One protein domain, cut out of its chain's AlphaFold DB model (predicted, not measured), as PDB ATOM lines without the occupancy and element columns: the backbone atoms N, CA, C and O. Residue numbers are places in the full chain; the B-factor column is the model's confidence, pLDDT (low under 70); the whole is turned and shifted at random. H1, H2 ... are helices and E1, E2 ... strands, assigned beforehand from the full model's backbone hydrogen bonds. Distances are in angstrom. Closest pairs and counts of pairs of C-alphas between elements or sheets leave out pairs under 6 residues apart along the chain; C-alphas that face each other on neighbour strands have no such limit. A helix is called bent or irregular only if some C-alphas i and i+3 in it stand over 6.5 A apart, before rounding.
ATOM      1  N   GLN A 176      97.696 153.448 153.506       88.44
ATOM      2  CA  GLN A 176      96.637 152.447 153.443       88.44
ATOM      3  C   GLN A 176      97.121 151.261 152.603       88.44
ATOM      4  O   GLN A 176      96.749 151.107 151.436       88.44
ATOM      5  N   LEU A 177      98.023 150.478 153.198       91.25
ATOM      6  CA  LEU A 177      98.580 149.259 152.624       91.25
ATOM      7  C   LEU A 177      97.835 148.035 153.163       91.25
ATOM      8  O   LEU A 177      97.652 147.888 154.370       91.25
ATOM      9  N   TYR A 178      97.455 147.130 152.270       92.31
ATOM     10  CA  TYR A 178      96.796 145.873 152.604       92.31
ATOM     11  C   TYR A 178      97.576 144.699 152.033       92.31
ATOM     12  O   TYR A 178      98.077 144.777 150.913       92.31
ATOM     13  N   PHE A 179      97.634 143.598 152.772       94.00
ATOM     14  CA  PHE A 179      98.103 142.313 152.274       94.00
ATOM     15  C   PHE A 179      96.907 141.394 152.049       94.00
ATOM     16  O   PHE A 179      96.048 141.240 152.920       94.00
ATOM     17  N   VAL A 180      96.852 140.790 150.867       93.25
ATOM     18  CA  VAL A 180      95.753 139.951 150.404       93.25
ATOM     19  C   VAL A 180      96.303 138.622 149.903       93.25
ATOM     20  O   VAL A 180      97.259 138.574 149.128       93.25
ATOM     21  N   VAL A 181      95.665 137.530 150.324       93.12
ATOM     22  CA  VAL A 181      95.921 136.185 149.801       93.12
ATOM     23  C   VAL A 181      94.662 135.678 149.121       93.12
ATOM     24  O   VAL A 181      93.608 135.547 149.752       93.12
ATOM     25  N   TYR A 182      94.779 135.373 147.834       91.44
ATOM     26  CA  TYR A 182      93.710 134.801 147.028       91.44
ATOM     27  C   TYR A 182      94.014 133.338 146.716       91.44
ATOM     28  O   TYR A 182      95.088 133.017 146.209       91.44
ATOM     29  N   ASP A 183      93.070 132.456 147.026       91.31
ATOM     30  CA  ASP A 183      93.137 131.035 146.699       91.31
ATOM     31  C   ASP A 183      92.615 130.835 145.274       91.31
ATOM     32  O   ASP A 183      91.430 131.047 144.995       91.31
ATOM     33  N   VAL A 184      93.514 130.448 144.366       88.12
ATOM     34  CA  VAL A 184      93.211 130.301 142.936       88.12
ATOM     35  C   VAL A 184      92.243 129.144 142.703       88.12
ATOM     36  O   VAL A 184      91.357 129.255 141.858       88.12
ATOM     37  N   LYS A 185      92.367 128.053 143.472       88.31
ATOM     38  CA  LYS A 185      91.522 126.859 143.323       88.31
ATOM     39  C   LYS A 185      90.103 127.121 143.824       88.31
ATOM     40  O   LYS A 185      89.141 126.724 143.175       88.31
ATOM     41  N   LYS A 186      89.968 127.800 144.968       88.50
ATOM     42  CA  LYS A 186      88.663 128.143 145.567       88.50
ATOM     43  C   LYS A 186      88.044 129.410 144.980       88.50
ATOM     44  O   LYS A 186      86.890 129.710 145.269       88.50
ATOM     45  N   GLY A 187      88.812 130.176 144.210       85.69
ATOM     46  CA  GLY A 187      88.352 131.392 143.558       85.69
ATOM     47  C   GLY A 187      87.988 132.532 144.518       85.69
ATOM     48  O   GLY A 187      87.196 133.399 144.139       85.69
ATOM     49  N   ARG A 188      88.546 132.567 145.738       86.69
ATOM     50  CA  ARG A 188      88.178 133.542 146.786       86.69
ATOM     51  C   ARG A 188      89.376 134.091 147.559       86.69
ATOM     52  O   ARG A 188      90.403 133.427 147.692       86.69
ATOM     53  N   VAL A 189      89.211 135.284 148.128       88.69
ATOM     54  CA  VAL A 189      90.156 135.843 149.107       88.69
ATOM     55  C   VAL A 189      90.045 135.046 150.406       88.69
ATOM     56  O   VAL A 189      88.949 134.850 150.925       88.69
ATOM     57  N   ILE A 190      91.179 134.563 150.907       91.38
ATOM     58  CA  ILE A 190      91.268 133.802 152.165       91.38
ATOM     59  C   ILE A 190      91.932 134.599 153.286       91.38
ATOM     60  O   ILE A 190      91.812 134.226 154.450       91.38
ATOM     61  N   LYS A 191      92.623 135.690 152.946       91.38
ATOM     62  CA  LYS A 191      93.208 136.616 153.913       91.38
ATOM     63  C   LYS A 191      93.194 138.028 153.351       91.38
ATOM     64  O   LYS A 191      93.591 138.223 152.206       91.38
ATOM     65  N   ILE A 192      92.778 138.983 154.171       91.31
ATOM     66  CA  ILE A 192      92.982 140.409 153.949       91.31
ATOM     67  C   ILE A 192      93.317 141.059 155.284       91.31
ATOM     68  O   ILE A 192      92.624 140.839 156.275       91.31
ATOM     69  N   GLU A 193      94.392 141.832 155.318       91.56
ATOM     70  CA  GLU A 193      94.813 142.539 156.524       91.56
ATOM     71  C   GLU A 193      95.476 143.866 156.179       91.56
ATOM     72  O   GLU A 193      96.198 143.975 155.186       91.56
ATOM     73  N   ARG A 194      95.232 144.877 157.013       90.06
ATOM     74  CA  ARG A 194      95.965 146.137 156.944       90.06
ATOM     75  C   ARG A 194      97.400 145.908 157.421       90.06
ATOM     76  O   ARG A 194      97.640 145.220 158.413       90.06
ATOM     77  N   VAL A 195      98.353 146.483 156.699       89.00
ATOM     78  CA  VAL A 195      99.782 146.378 156.983       89.00
ATOM     79  C   VAL A 195     100.251 147.671 157.634       89.00
ATOM     80  O   VAL A 195     100.582 148.630 156.948       89.00
ATOM     81  N   ASP A 196     100.306 147.683 158.966       83.25
ATOM     82  CA  ASP A 196     100.845 148.834 159.718       83.25
ATOM     83  C   ASP A 196     102.375 148.798 159.855       83.25
ATOM     84  O   ASP A 196     102.997 149.794 160.211       83.25
ATOM     85  N   ASP A 197     102.967 147.627 159.614       84.38
ATOM     86  CA  ASP A 197     104.409 147.396 159.662       84.38
ATOM     87  C   ASP A 197     104.773 146.355 158.603       84.38
ATOM     88  O   ASP A 197     104.353 145.190 158.683       84.38
ATOM     89  N   ILE A 198     105.542 146.792 157.606       86.25
ATOM     90  CA  ILE A 198     105.962 145.957 156.481       86.25
ATOM     91  C   ILE A 198     106.959 144.874 156.900       86.25
ATOM     92  O   ILE A 198     107.050 143.848 156.223       86.25
ATOM     93  N   ALA A 199     107.654 145.033 158.034       86.06
ATOM     94  CA  ALA A 199     108.611 144.046 158.528       86.06
ATOM     95  C   ALA A 199     107.957 142.669 158.737       86.06
ATOM     96  O   ALA A 199     108.564 141.648 158.410       86.06
ATOM     97  N   ARG A 200     106.679 142.633 159.151       89.19
ATOM     98  CA  ARG A 200     105.881 141.397 159.293       89.19
ATOM     99  C   ARG A 200     105.688 140.628 157.981       89.19
ATOM    100  O   ARG A 200     105.444 139.424 158.003       89.19
ATOM    101  N   TYR A 201     105.797 141.309 156.841       90.19
ATOM    102  CA  TYR A 201     105.604 140.740 155.505       90.19
ATOM    103  C   TYR A 201     106.863 140.803 154.647       90.19
ATOM    104  O   TYR A 201     106.769 140.525 153.453       90.19
ATOM    105  N   LYS A 202     108.022 141.137 155.230       89.50
ATOM    106  CA  LYS A 202     109.253 141.479 154.505       89.50
ATOM    107  C   LYS A 202     109.599 140.481 153.404       89.50
ATOM    108  O   LYS A 202     109.775 140.878 152.261       89.50
ATOM    109  N   GLU A 203     109.627 139.188 153.715       91.50
ATOM    110  CA  GLU A 203     109.962 138.145 152.734       91.50
ATOM    111  C   GLU A 203     108.964 138.088 151.571       91.50
ATOM    112  O   GLU A 203     109.355 138.059 150.405       91.50
ATOM    113  N   LYS A 204     107.660 138.123 151.880       92.50
ATOM    114  CA  LYS A 204     106.597 138.094 150.867       92.50
ATOM    115  C   LYS A 204     106.603 139.363 150.019       92.50
ATOM    116  O   LYS A 204     106.378 139.289 148.814       92.50
ATOM    117  N   PHE A 205     106.853 140.508 150.650       92.56
ATOM    118  CA  PHE A 205     106.915 141.802 149.989       92.56
ATOM    119  C   PHE A 205     108.116 141.885 149.053       92.56
ATOM    120  O   PHE A 205     107.934 142.198 147.884       92.56
ATOM    121  N   GLU A 206     109.315 141.513 149.506       91.88
ATOM    122  CA  GLU A 206     110.509 141.490 148.655       91.88
ATOM    123  C   GLU A 206     110.370 140.507 147.493       91.88
ATOM    124  O   GLU A 206     110.765 140.808 146.364       91.88
ATOM    125  N   PHE A 207     109.764 139.343 147.736       92.31
ATOM    126  CA  PHE A 207     109.487 138.388 146.671       92.31
ATOM    127  C   PHE A 207     108.516 138.961 145.628       92.31
ATOM    128  O   PHE A 207     108.782 138.857 144.427       92.31
ATOM    129  N   ALA A 208     107.432 139.609 146.070       92.88
ATOM    130  CA  ALA A 208     106.481 140.279 145.187       92.88
ATOM    131  C   ALA A 208     107.104 141.487 144.474       92.88
ATOM    132  O   ALA A 208     106.846 141.686 143.296       92.88
ATOM    133  N   ARG A 209     107.972 142.258 145.132       92.25
ATOM    134  CA  ARG A 209     108.680 143.397 144.534       92.25
ATOM    135  C   ARG A 209     109.590 142.966 143.386       92.25
ATOM    136  O   ARG A 209     109.639 143.638 142.366       92.25
ATOM    137  N   LYS A 210     110.287 141.836 143.543       92.50
ATOM    138  CA  LYS A 210     111.228 141.319 142.537       92.50
ATOM    139  C   LYS A 210     110.552 140.592 141.374       92.50
ATOM    140  O   LYS A 210     111.045 140.666 140.257       92.50
ATOM    141  N   ASN A 211     109.464 139.866 141.638       93.25
ATOM    142  CA  ASN A 211     108.862 138.939 140.665       93.25
ATOM    143  C   ASN A 211     107.428 139.303 140.263       93.25
ATOM    144  O   ASN A 211     106.829 138.647 139.411       93.25
ATOM    145  N   GLY A 212     106.837 140.278 140.943       91.12
ATOM    146  CA  GLY A 212     105.440 140.632 140.793       91.12
ATOM    147  C   GLY A 212     105.185 141.641 139.686       91.12
ATOM    148  O   GLY A 212     106.088 142.165 139.036       91.12
ATOM    149  N   LYS A 213     103.900 141.909 139.479       90.69
ATOM    150  CA  LYS A 213     103.397 142.912 138.542       90.69
ATOM    151  C   LYS A 213     102.593 143.951 139.305       90.69
ATOM    152  O   LYS A 213     101.869 143.609 140.241       90.69
ATOM    153  N   VAL A 214     102.706 145.206 138.879       91.06
ATOM    154  CA  VAL A 214     101.899 146.307 139.408       91.06
ATOM    155  C   VAL A 214     100.718 146.557 138.479       91.06
ATOM    156  O   VAL A 214     100.894 146.730 137.275       91.06
ATOM    157  N   VAL A 215      99.514 146.601 139.043       90.75
ATOM    158  CA  VAL A 215      98.279 146.929 138.328       90.75
ATOM    159  C   VAL A 215      97.600 148.110 139.000       90.75
ATOM    160  O   VAL A 215      97.487 148.169 140.224       90.75
ATOM    161  N   ILE A 216      97.136 149.052 138.184       90.81
ATOM    162  CA  ILE A 216      96.406 150.236 138.631       90.81
ATOM    163  C   ILE A 216      94.910 149.963 138.486       90.81
ATOM    164  O   ILE A 216      94.454 149.486 137.442       90.81
ATOM    165  N   PHE A 217      94.143 150.290 139.521       91.00
ATOM    166  CA  PHE A 217      92.688 150.199 139.492       91.00
ATOM    167  C   PHE A 217      92.053 151.318 140.317       91.00
ATOM    168  O   PHE A 217      92.709 151.989 141.115       91.00
ATOM    169  N   GLU A 218      90.760 151.525 140.114       91.62
ATOM    170  CA  GLU A 218      89.977 152.528 140.825       91.62
ATOM    171  C   GLU A 218      88.721 151.883 141.409       91.62
ATOM    172  O   GLU A 218      88.085 151.043 140.768       91.62
ATOM    173  N   VAL A 219      88.362 152.266 142.631       90.25
ATOM    174  CA  VAL A 219      87.090 151.912 143.261       90.25
ATOM    175  C   VAL A 219      86.230 153.169 143.301       90.25
ATOM    176  O   VAL A 219      86.655 154.194 143.831       90.25
ATOM    177  N   LYS A 220      85.040 153.103 142.702       90.06
ATOM    178  CA  LYS A 220      84.043 154.180 142.710       90.06
ATOM    179  C   LYS A 220      82.672 153.598 142.983       90.06
ATOM    180  O   LYS A 220      82.242 152.689 142.265       90.06
ATOM    181  N   ASN A 221      81.964 154.128 143.975       88.38
ATOM    182  CA  ASN A 221      80.665 153.630 144.416       88.38
ATOM    183  C   ASN A 221      80.693 152.111 144.665       88.38
ATOM    184  O   ASN A 221      79.807 151.386 144.202       88.38
ATOM    185  N   LYS A 222      81.758 151.614 145.319       82.00
ATOM    186  CA  LYS A 222      82.011 150.174 145.558       82.00
ATOM    187  C   LYS A 222      82.164 149.311 144.292       82.00
ATOM    188  O   LYS A 222      82.195 148.082 144.378       82.00
ATOM    189  N   LYS A 223      82.267 149.913 143.102       85.06
ATOM    190  CA  LYS A 223      82.555 149.213 141.842       85.06
ATOM    191  C   LYS A 223      84.038 149.329 141.513       85.06
ATOM    192  O   LYS A 223      84.612 150.409 141.597       85.06
ATOM    193  N   VAL A 224      84.637 148.210 141.111       87.06
ATOM    194  CA  VAL A 224      86.053 148.122 140.729       87.06
ATOM    195  C   VAL A 224      86.202 148.351 139.227       87.06
ATOM    196  O   VAL A 224      85.630 147.608 138.426       87.06
ATOM    197  N   PHE A 225      87.014 149.338 138.863       87.69
ATOM    198  CA  PHE A 225      87.398 149.683 137.500       87.69
ATOM    199  C   PHE A 225      88.875 149.335 137.300       87.69
ATOM    200  O   PHE A 225      89.760 149.964 137.875       87.69
ATOM    201  N   ILE A 226      89.143 148.309 136.494       85.31
ATOM    202  CA  ILE A 226      90.487 147.777 136.241       85.31
ATOM    203  C   ILE A 226      90.659 147.502 134.746       85.31
ATOM    204  O   ILE A 226      89.742 146.998 134.096       85.31
ATOM    205  N   LYS A 227      91.830 147.831 134.193       75.88
ATOM    206  CA  LYS A 227      92.184 147.494 132.808       75.88
ATOM    207  C   LYS A 227      93.023 146.214 132.787       75.88
ATOM    208  O   LYS A 227      94.071 146.165 133.418       75.88
ATOM    209  N   GLY A 228      92.584 145.214 132.023       64.00
ATOM    210  CA  GLY A 228      93.464 144.159 131.505       64.00
ATOM    211  C   GLY A 228      93.649 142.875 132.324       64.00
ATOM    212  O   GLY A 228      94.326 141.990 131.818       64.00
ATOM    213  N   ASP A 229      93.056 142.708 133.516       69.00
ATOM    214  CA  ASP A 229      93.226 141.453 134.277       69.00
ATOM    215  C   ASP A 229      91.978 141.055 135.099       69.00
ATOM    216  O   ASP A 229      91.677 141.613 136.160       69.00
ATOM    217  N   ILE A 230      91.211 140.087 134.575       68.62
ATOM    218  CA  ILE A 230      89.940 139.604 135.153       68.62
ATOM    219  C   ILE A 230      90.165 138.938 136.519       68.62
ATOM    220  O   ILE A 230      89.315 139.059 137.407       68.62
ATOM    221  N   GLU A 231      91.292 138.246 136.712       72.88
ATOM    222  CA  GLU A 231      91.608 137.588 137.984       72.88
ATOM    223  C   GLU A 231      91.874 138.616 139.087       72.88
ATOM    224  O   GLU A 231      91.347 138.474 140.191       72.88
ATOM    225  N   ILE A 232      92.577 139.708 138.778       77.88
ATOM    226  CA  ILE A 232      92.804 140.807 139.729       77.88
ATOM    227  C   ILE A 232      91.488 141.482 140.113       77.88
ATOM    228  O   ILE A 232      91.263 141.777 141.288       77.88
ATOM    229  N   GLY A 233      90.561 141.619 139.163       77.50
ATOM    230  CA  GLY A 233      89.201 142.071 139.454       77.50
ATOM    231  C   GLY A 233      88.500 141.231 140.532       77.50
ATOM    232  O   GLY A 233      87.768 141.788 141.350       77.50
ATOM    233  N   LYS A 234      88.743 139.911 140.592       79.56
ATOM    234  CA  LYS A 234      88.185 139.029 141.639       79.56
ATOM    235  C   LYS A 234      88.862 139.224 142.997       79.56
ATOM    236  O   LYS A 234      88.180 139.142 144.017       79.56
ATOM    237  N   ILE A 235      90.168 139.490 143.022       82.12
ATOM    238  CA  ILE A 235      90.910 139.779 144.261       82.12
ATOM    239  C   ILE A 235      90.376 141.069 144.889       82.12
ATOM    240  O   ILE A 235      89.992 141.087 146.055       82.12
ATOM    241  N   VAL A 236      90.286 142.132 144.087       81.44
ATOM    242  CA  VAL A 236      89.933 143.474 144.561       81.44
ATOM    243  C   VAL A 236      88.460 143.577 144.962       81.44
ATOM    244  O   VAL A 236      88.151 144.181 145.986       81.44
ATOM    245  N   LYS A 237      87.531 142.959 144.216       78.75
ATOM    246  CA  LYS A 237      86.097 142.984 144.574       78.75
ATOM    247  C   LYS A 237      85.821 142.383 145.953       78.75
ATOM    248  O   LYS A 237      84.958 142.872 146.669       78.75
ATOM    249  N   ASN A 238      86.574 141.352 146.329       73.06
ATOM    250  CA  ASN A 238      86.433 140.683 147.622       73.06
ATOM    251  C   ASN A 238      87.200 141.386 148.757       73.06
ATOM    252  O   ASN A 238      87.063 140.987 149.910       73.06
ATOM    253  N   ALA A 239      87.996 142.414 148.450       73.31
ATOM    254  CA  ALA A 239      88.778 143.159 149.432       73.31
ATOM    255  C   ALA A 239      87.986 144.283 150.133       73.31
ATOM    256  O   ALA A 239      88.489 144.854 151.093       73.31
ATOM    257  N   ASN A 240      86.764 144.598 149.675       77.75
ATOM    258  CA  ASN A 240      85.882 145.632 150.245       77.75
ATOM    259  C   ASN A 240      86.589 146.977 150.519       77.75
ATOM    260  O   ASN A 240      86.440 147.577 151.583       77.75
ATOM    261  N   LEU A 241      87.400 147.421 149.559       84.88
ATOM    262  CA  LEU A 241      88.156 148.664 149.659       84.88
ATOM    263  C   LEU A 241      87.228 149.881 149.552       84.88
ATOM    264  O   LEU A 241      86.206 149.841 148.867       84.88
ATOM    265  N   GLU A 242      87.620 150.975 150.199       87.75
ATOM    266  CA  GLU A 242      86.961 152.274 150.054       87.75
ATOM    267  C   GLU A 242      87.108 152.825 148.632       87.75
ATOM    268  O   GLU A 242      87.983 152.405 147.869       87.75
ATOM    269  N   ASP A 243      86.313 153.836 148.295       89.50
ATOM    270  CA  ASP A 243      86.503 154.566 147.048       89.50
ATOM    271  C   ASP A 243      87.892 155.239 147.006       89.50
ATOM    272  O   ASP A 243      88.422 155.726 148.016       89.50
ATOM    273  N   GLY A 244      88.509 155.225 145.826       90.56
ATOM    274  CA  GLY A 244      89.846 155.767 145.595       90.56
ATOM    275  C   GLY A 244      90.603 155.076 144.465       90.56
ATOM    276  O   GLY A 244      90.154 154.081 143.891       90.56
ATOM    277  N   LYS A 245      91.784 155.612 144.150       91.25
ATOM    278  CA  LYS A 245      92.734 155.000 143.216       91.25
ATOM    279  C   LYS A 245      93.707 154.125 143.987       91.25
ATOM    280  O   LYS A 245      94.164 154.496 145.062       91.25
ATOM    281  N   TYR A 246      94.055 152.983 143.419       92.12
ATOM    282  CA  TYR A 246      94.902 151.999 144.070       92.12
ATOM    283  C   TYR A 246      95.921 151.429 143.094       92.12
ATOM    284  O   TYR A 246      95.704 151.369 141.878       92.12
ATOM    285  N   ARG A 247      97.023 150.951 143.661       92.50
ATOM    286  CA  ARG A 247      98.000 150.117 142.973       92.50
ATOM    287  C   ARG A 247      98.124 148.796 143.706       92.50
ATOM    288  O   ARG A 247      98.218 148.758 144.929       92.50
ATOM    289  N   LEU A 248      98.108 147.710 142.949       92.81
ATOM    290  CA  LEU A 248      98.230 146.354 143.460       92.81
ATOM    291  C   LEU A 248      99.503 145.733 142.905       92.81
ATOM    292  O   LEU A 248      99.656 145.620 141.694       92.81
ATOM    293  N   LEU A 249     100.401 145.345 143.804       94.00
ATOM    294  CA  LEU A 249     101.606 144.581 143.519       94.00
ATOM    295  C   LEU A 249     101.298 143.118 143.822       94.00
ATOM    296  O   LEU A 249     101.060 142.778 144.981       94.00
ATOM    297  N   TYR A 250     101.285 142.252 142.813       92.75
ATOM    298  CA  TYR A 250     100.971 140.839 143.019       92.75
ATOM    299  C   TYR A 250     101.962 139.894 142.378       92.75
ATOM    300  O   TYR A 250     102.556 140.181 141.342       92.75
ATOM    301  N   VAL A 251     102.062 138.716 142.980       92.56
ATOM    302  CA  VAL A 251     102.783 137.574 142.440       92.56
ATOM    303  C   VAL A 251     101.902 136.335 142.540       92.56
ATOM    304  O   VAL A 251     101.259 136.073 143.563       92.56
ATOM    305  N   ARG A 252     101.845 135.579 141.445       89.06
ATOM    306  CA  ARG A 252     101.071 134.342 141.348       89.06
ATOM    307  C   ARG A 252     101.982 133.139 141.561       89.06
ATOM    308  O   ARG A 252     103.001 133.000 140.894       89.06
ATOM    309  N   ASN A 253     101.561 132.249 142.447       85.25
ATOM    310  CA  ASN A 253     102.030 130.870 142.538       85.25
ATOM    311  C   ASN A 253     100.936 129.929 141.977       85.25
ATOM    312  O   ASN A 253      99.819 130.360 141.682       85.25
ATOM    313  N   LYS A 254     101.234 128.632 141.837       83.12
ATOM    314  CA  LYS A 254     100.310 127.589 141.366       83.12
ATOM    315  C   LYS A 254      98.989 127.565 142.142       83.12
ATOM    316  O   LYS A 254      97.948 127.318 141.545       83.12
ATOM    317  N   GLU A 255      99.024 127.823 143.450       88.50
ATOM    318  CA  GLU A 255      97.851 127.684 144.328       88.50
ATOM    319  C   GLU A 255      97.303 129.013 144.859       88.50
ATOM    320  O   GLU A 255      96.105 129.129 145.120       88.50
ATOM    321  N   TYR A 256      98.159 130.029 144.978       91.00
ATOM    322  CA  TYR A 256      97.821 131.296 145.619       91.00
ATOM    323  C   TYR A 256      98.305 132.489 144.807       91.00
ATOM    324  O   TYR A 256      99.349 132.432 144.157       91.00
ATOM    325  N   ILE A 257      97.582 133.600 144.917       90.94
ATOM    326  CA  ILE A 257      98.081 134.924 144.549       90.94
ATOM    327  C   ILE A 257      98.322 135.699 145.840       90.94
ATOM    328  O   ILE A 257      97.404 135.874 146.646       90.94
ATOM    329  N   TYR A 258      99.558 136.156 146.020       92.69
ATOM    330  CA  TYR A 258      99.921 137.108 147.062       92.69
ATOM    331  C   TYR A 258      99.869 138.501 146.459       92.69
ATOM    332  O   TYR A 258     100.529 138.756 145.451       92.69
ATOM    333  N   ALA A 259      99.087 139.387 147.061       93.31
ATOM    334  CA  ALA A 259      98.931 140.753 146.601       93.31
ATOM    335  C   ALA A 259      99.126 141.728 147.757       93.31
ATOM    336  O   ALA A 259      98.612 141.527 148.856       93.31
ATOM    337  N   PHE A 260      99.841 142.807 147.488       94.50
ATOM    338  CA  PHE A 260      99.845 143.999 148.312       94.50
ATOM    339  C   PHE A 260      99.045 145.070 147.580       94.50
ATOM    340  O   PHE A 260      99.178 145.207 146.366       94.50
ATOM    341  N   ILE A 261      98.199 145.805 148.292       93.69
ATOM    342  CA  ILE A 261      97.345 146.850 147.726       93.69
ATOM    343  C   ILE A 261      97.629 148.142 148.468       93.69
ATOM    344  O   ILE A 261      97.405 148.214 149.671       93.69
ATOM    345  N   LEU A 262      98.089 149.155 147.747       93.06
ATOM    346  CA  LEU A 262      98.357 150.480 148.279       93.06
ATOM    347  C   LEU A 262      97.356 151.479 147.691       93.06
ATOM    348  O   LEU A 262      97.226 151.577 146.466       93.06
ATOM    349  N   LYS A 263      96.653 152.223 148.551       90.12
ATOM    350  CA  LYS A 263      95.839 153.367 148.110       90.12
ATOM    351  C   LYS A 263      96.749 154.518 147.686       90.12
ATOM    352  O   LYS A 263      97.690 154.861 148.401       90.12
ATOM    353  N   GLY A 264      96.465 155.085 146.521       82.06
ATOM    354  CA  GLY A 264      97.063 156.329 146.058       82.06
ATOM    355  C   GLY A 264      96.368 157.543 146.649       82.06
ATOM    356  O   GLY A 264      95.208 157.462 147.050       82.06
TER     357      GLY A 264
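What this domain is: This is residues 176 to 264 of the 265 residues of an uncharacterized protein of Thermosipho japonicus (UniProt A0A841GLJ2). A six-stranded antiparallel sheet, curled like part of a barrel, wraps round the short helix H2, and the longer helix H1 packs across its opposite face, making three layers, a sheet with a helix on each face. The 89 printed residues hold two named helices and six named strands, in the order E1 E2 H1 E3 E4 H2 E5 E6; across the sheet the order is E2 E1 E6 E5 E3 E4. The class is mixed, and the whole is compact, with a radius of gyration of the C-alphas of 12.0 A and spans of 34 by 29 by 21 A.

Where its parts are: Find C-alpha 177 at (98.580, 149.259, 152.624); from there E1 runs 19.9 A to residue 183. Next come E2, residues 188 to 194, and H1, residues 198 to 211, 17.5 A long and irregular, with C-alphas 200 and 203 8.4 A apart. E3, residues 213 to 220, E4, 223 to 226, and H2, 230 to 237, follow. E5, residues 244 to 252, spans 24.6 A; E6, 256 to 263, ends at C-alpha 263 (95.839, 153.367, 148.110).

How they stand to each other: Look at N 180 and O 259, 2.8 A, for E1 and E6; N 249 and O 260, 2.8 A, for E6 and E5; N 215 and O 248, 2.8 A, for E5 and E3. The hairpins E1 and E2, and E3 and E4, show N 181 and O 191, 2.9 A, and N 225 and O 218, 2.8 A. H1 is at a height over the sheet of 9.3 A, across the strands; its closest C-alphas to E5 are Ala 208 and Val 251, 5.3 A. H2 touches E4, closest at the C-alphas of Val 224 and Lys 237, 6.4 A. E4, H2 and E5 form a split strand-helix-strand unit, two same-way strands with E3 between them, its crossover left-handed. In H2 every O i to N i+4 pair is within hydrogen-bond range; in H1, 8 of 10.

The domain as a whole: The C-alphas of Glu 203 and Asn 221, the two farthest apart, are 34.2 A apart. The printed part has no cut and no long link. Mean pLDDT of the printed part is 87.6; residues 228 to 230 are under 70.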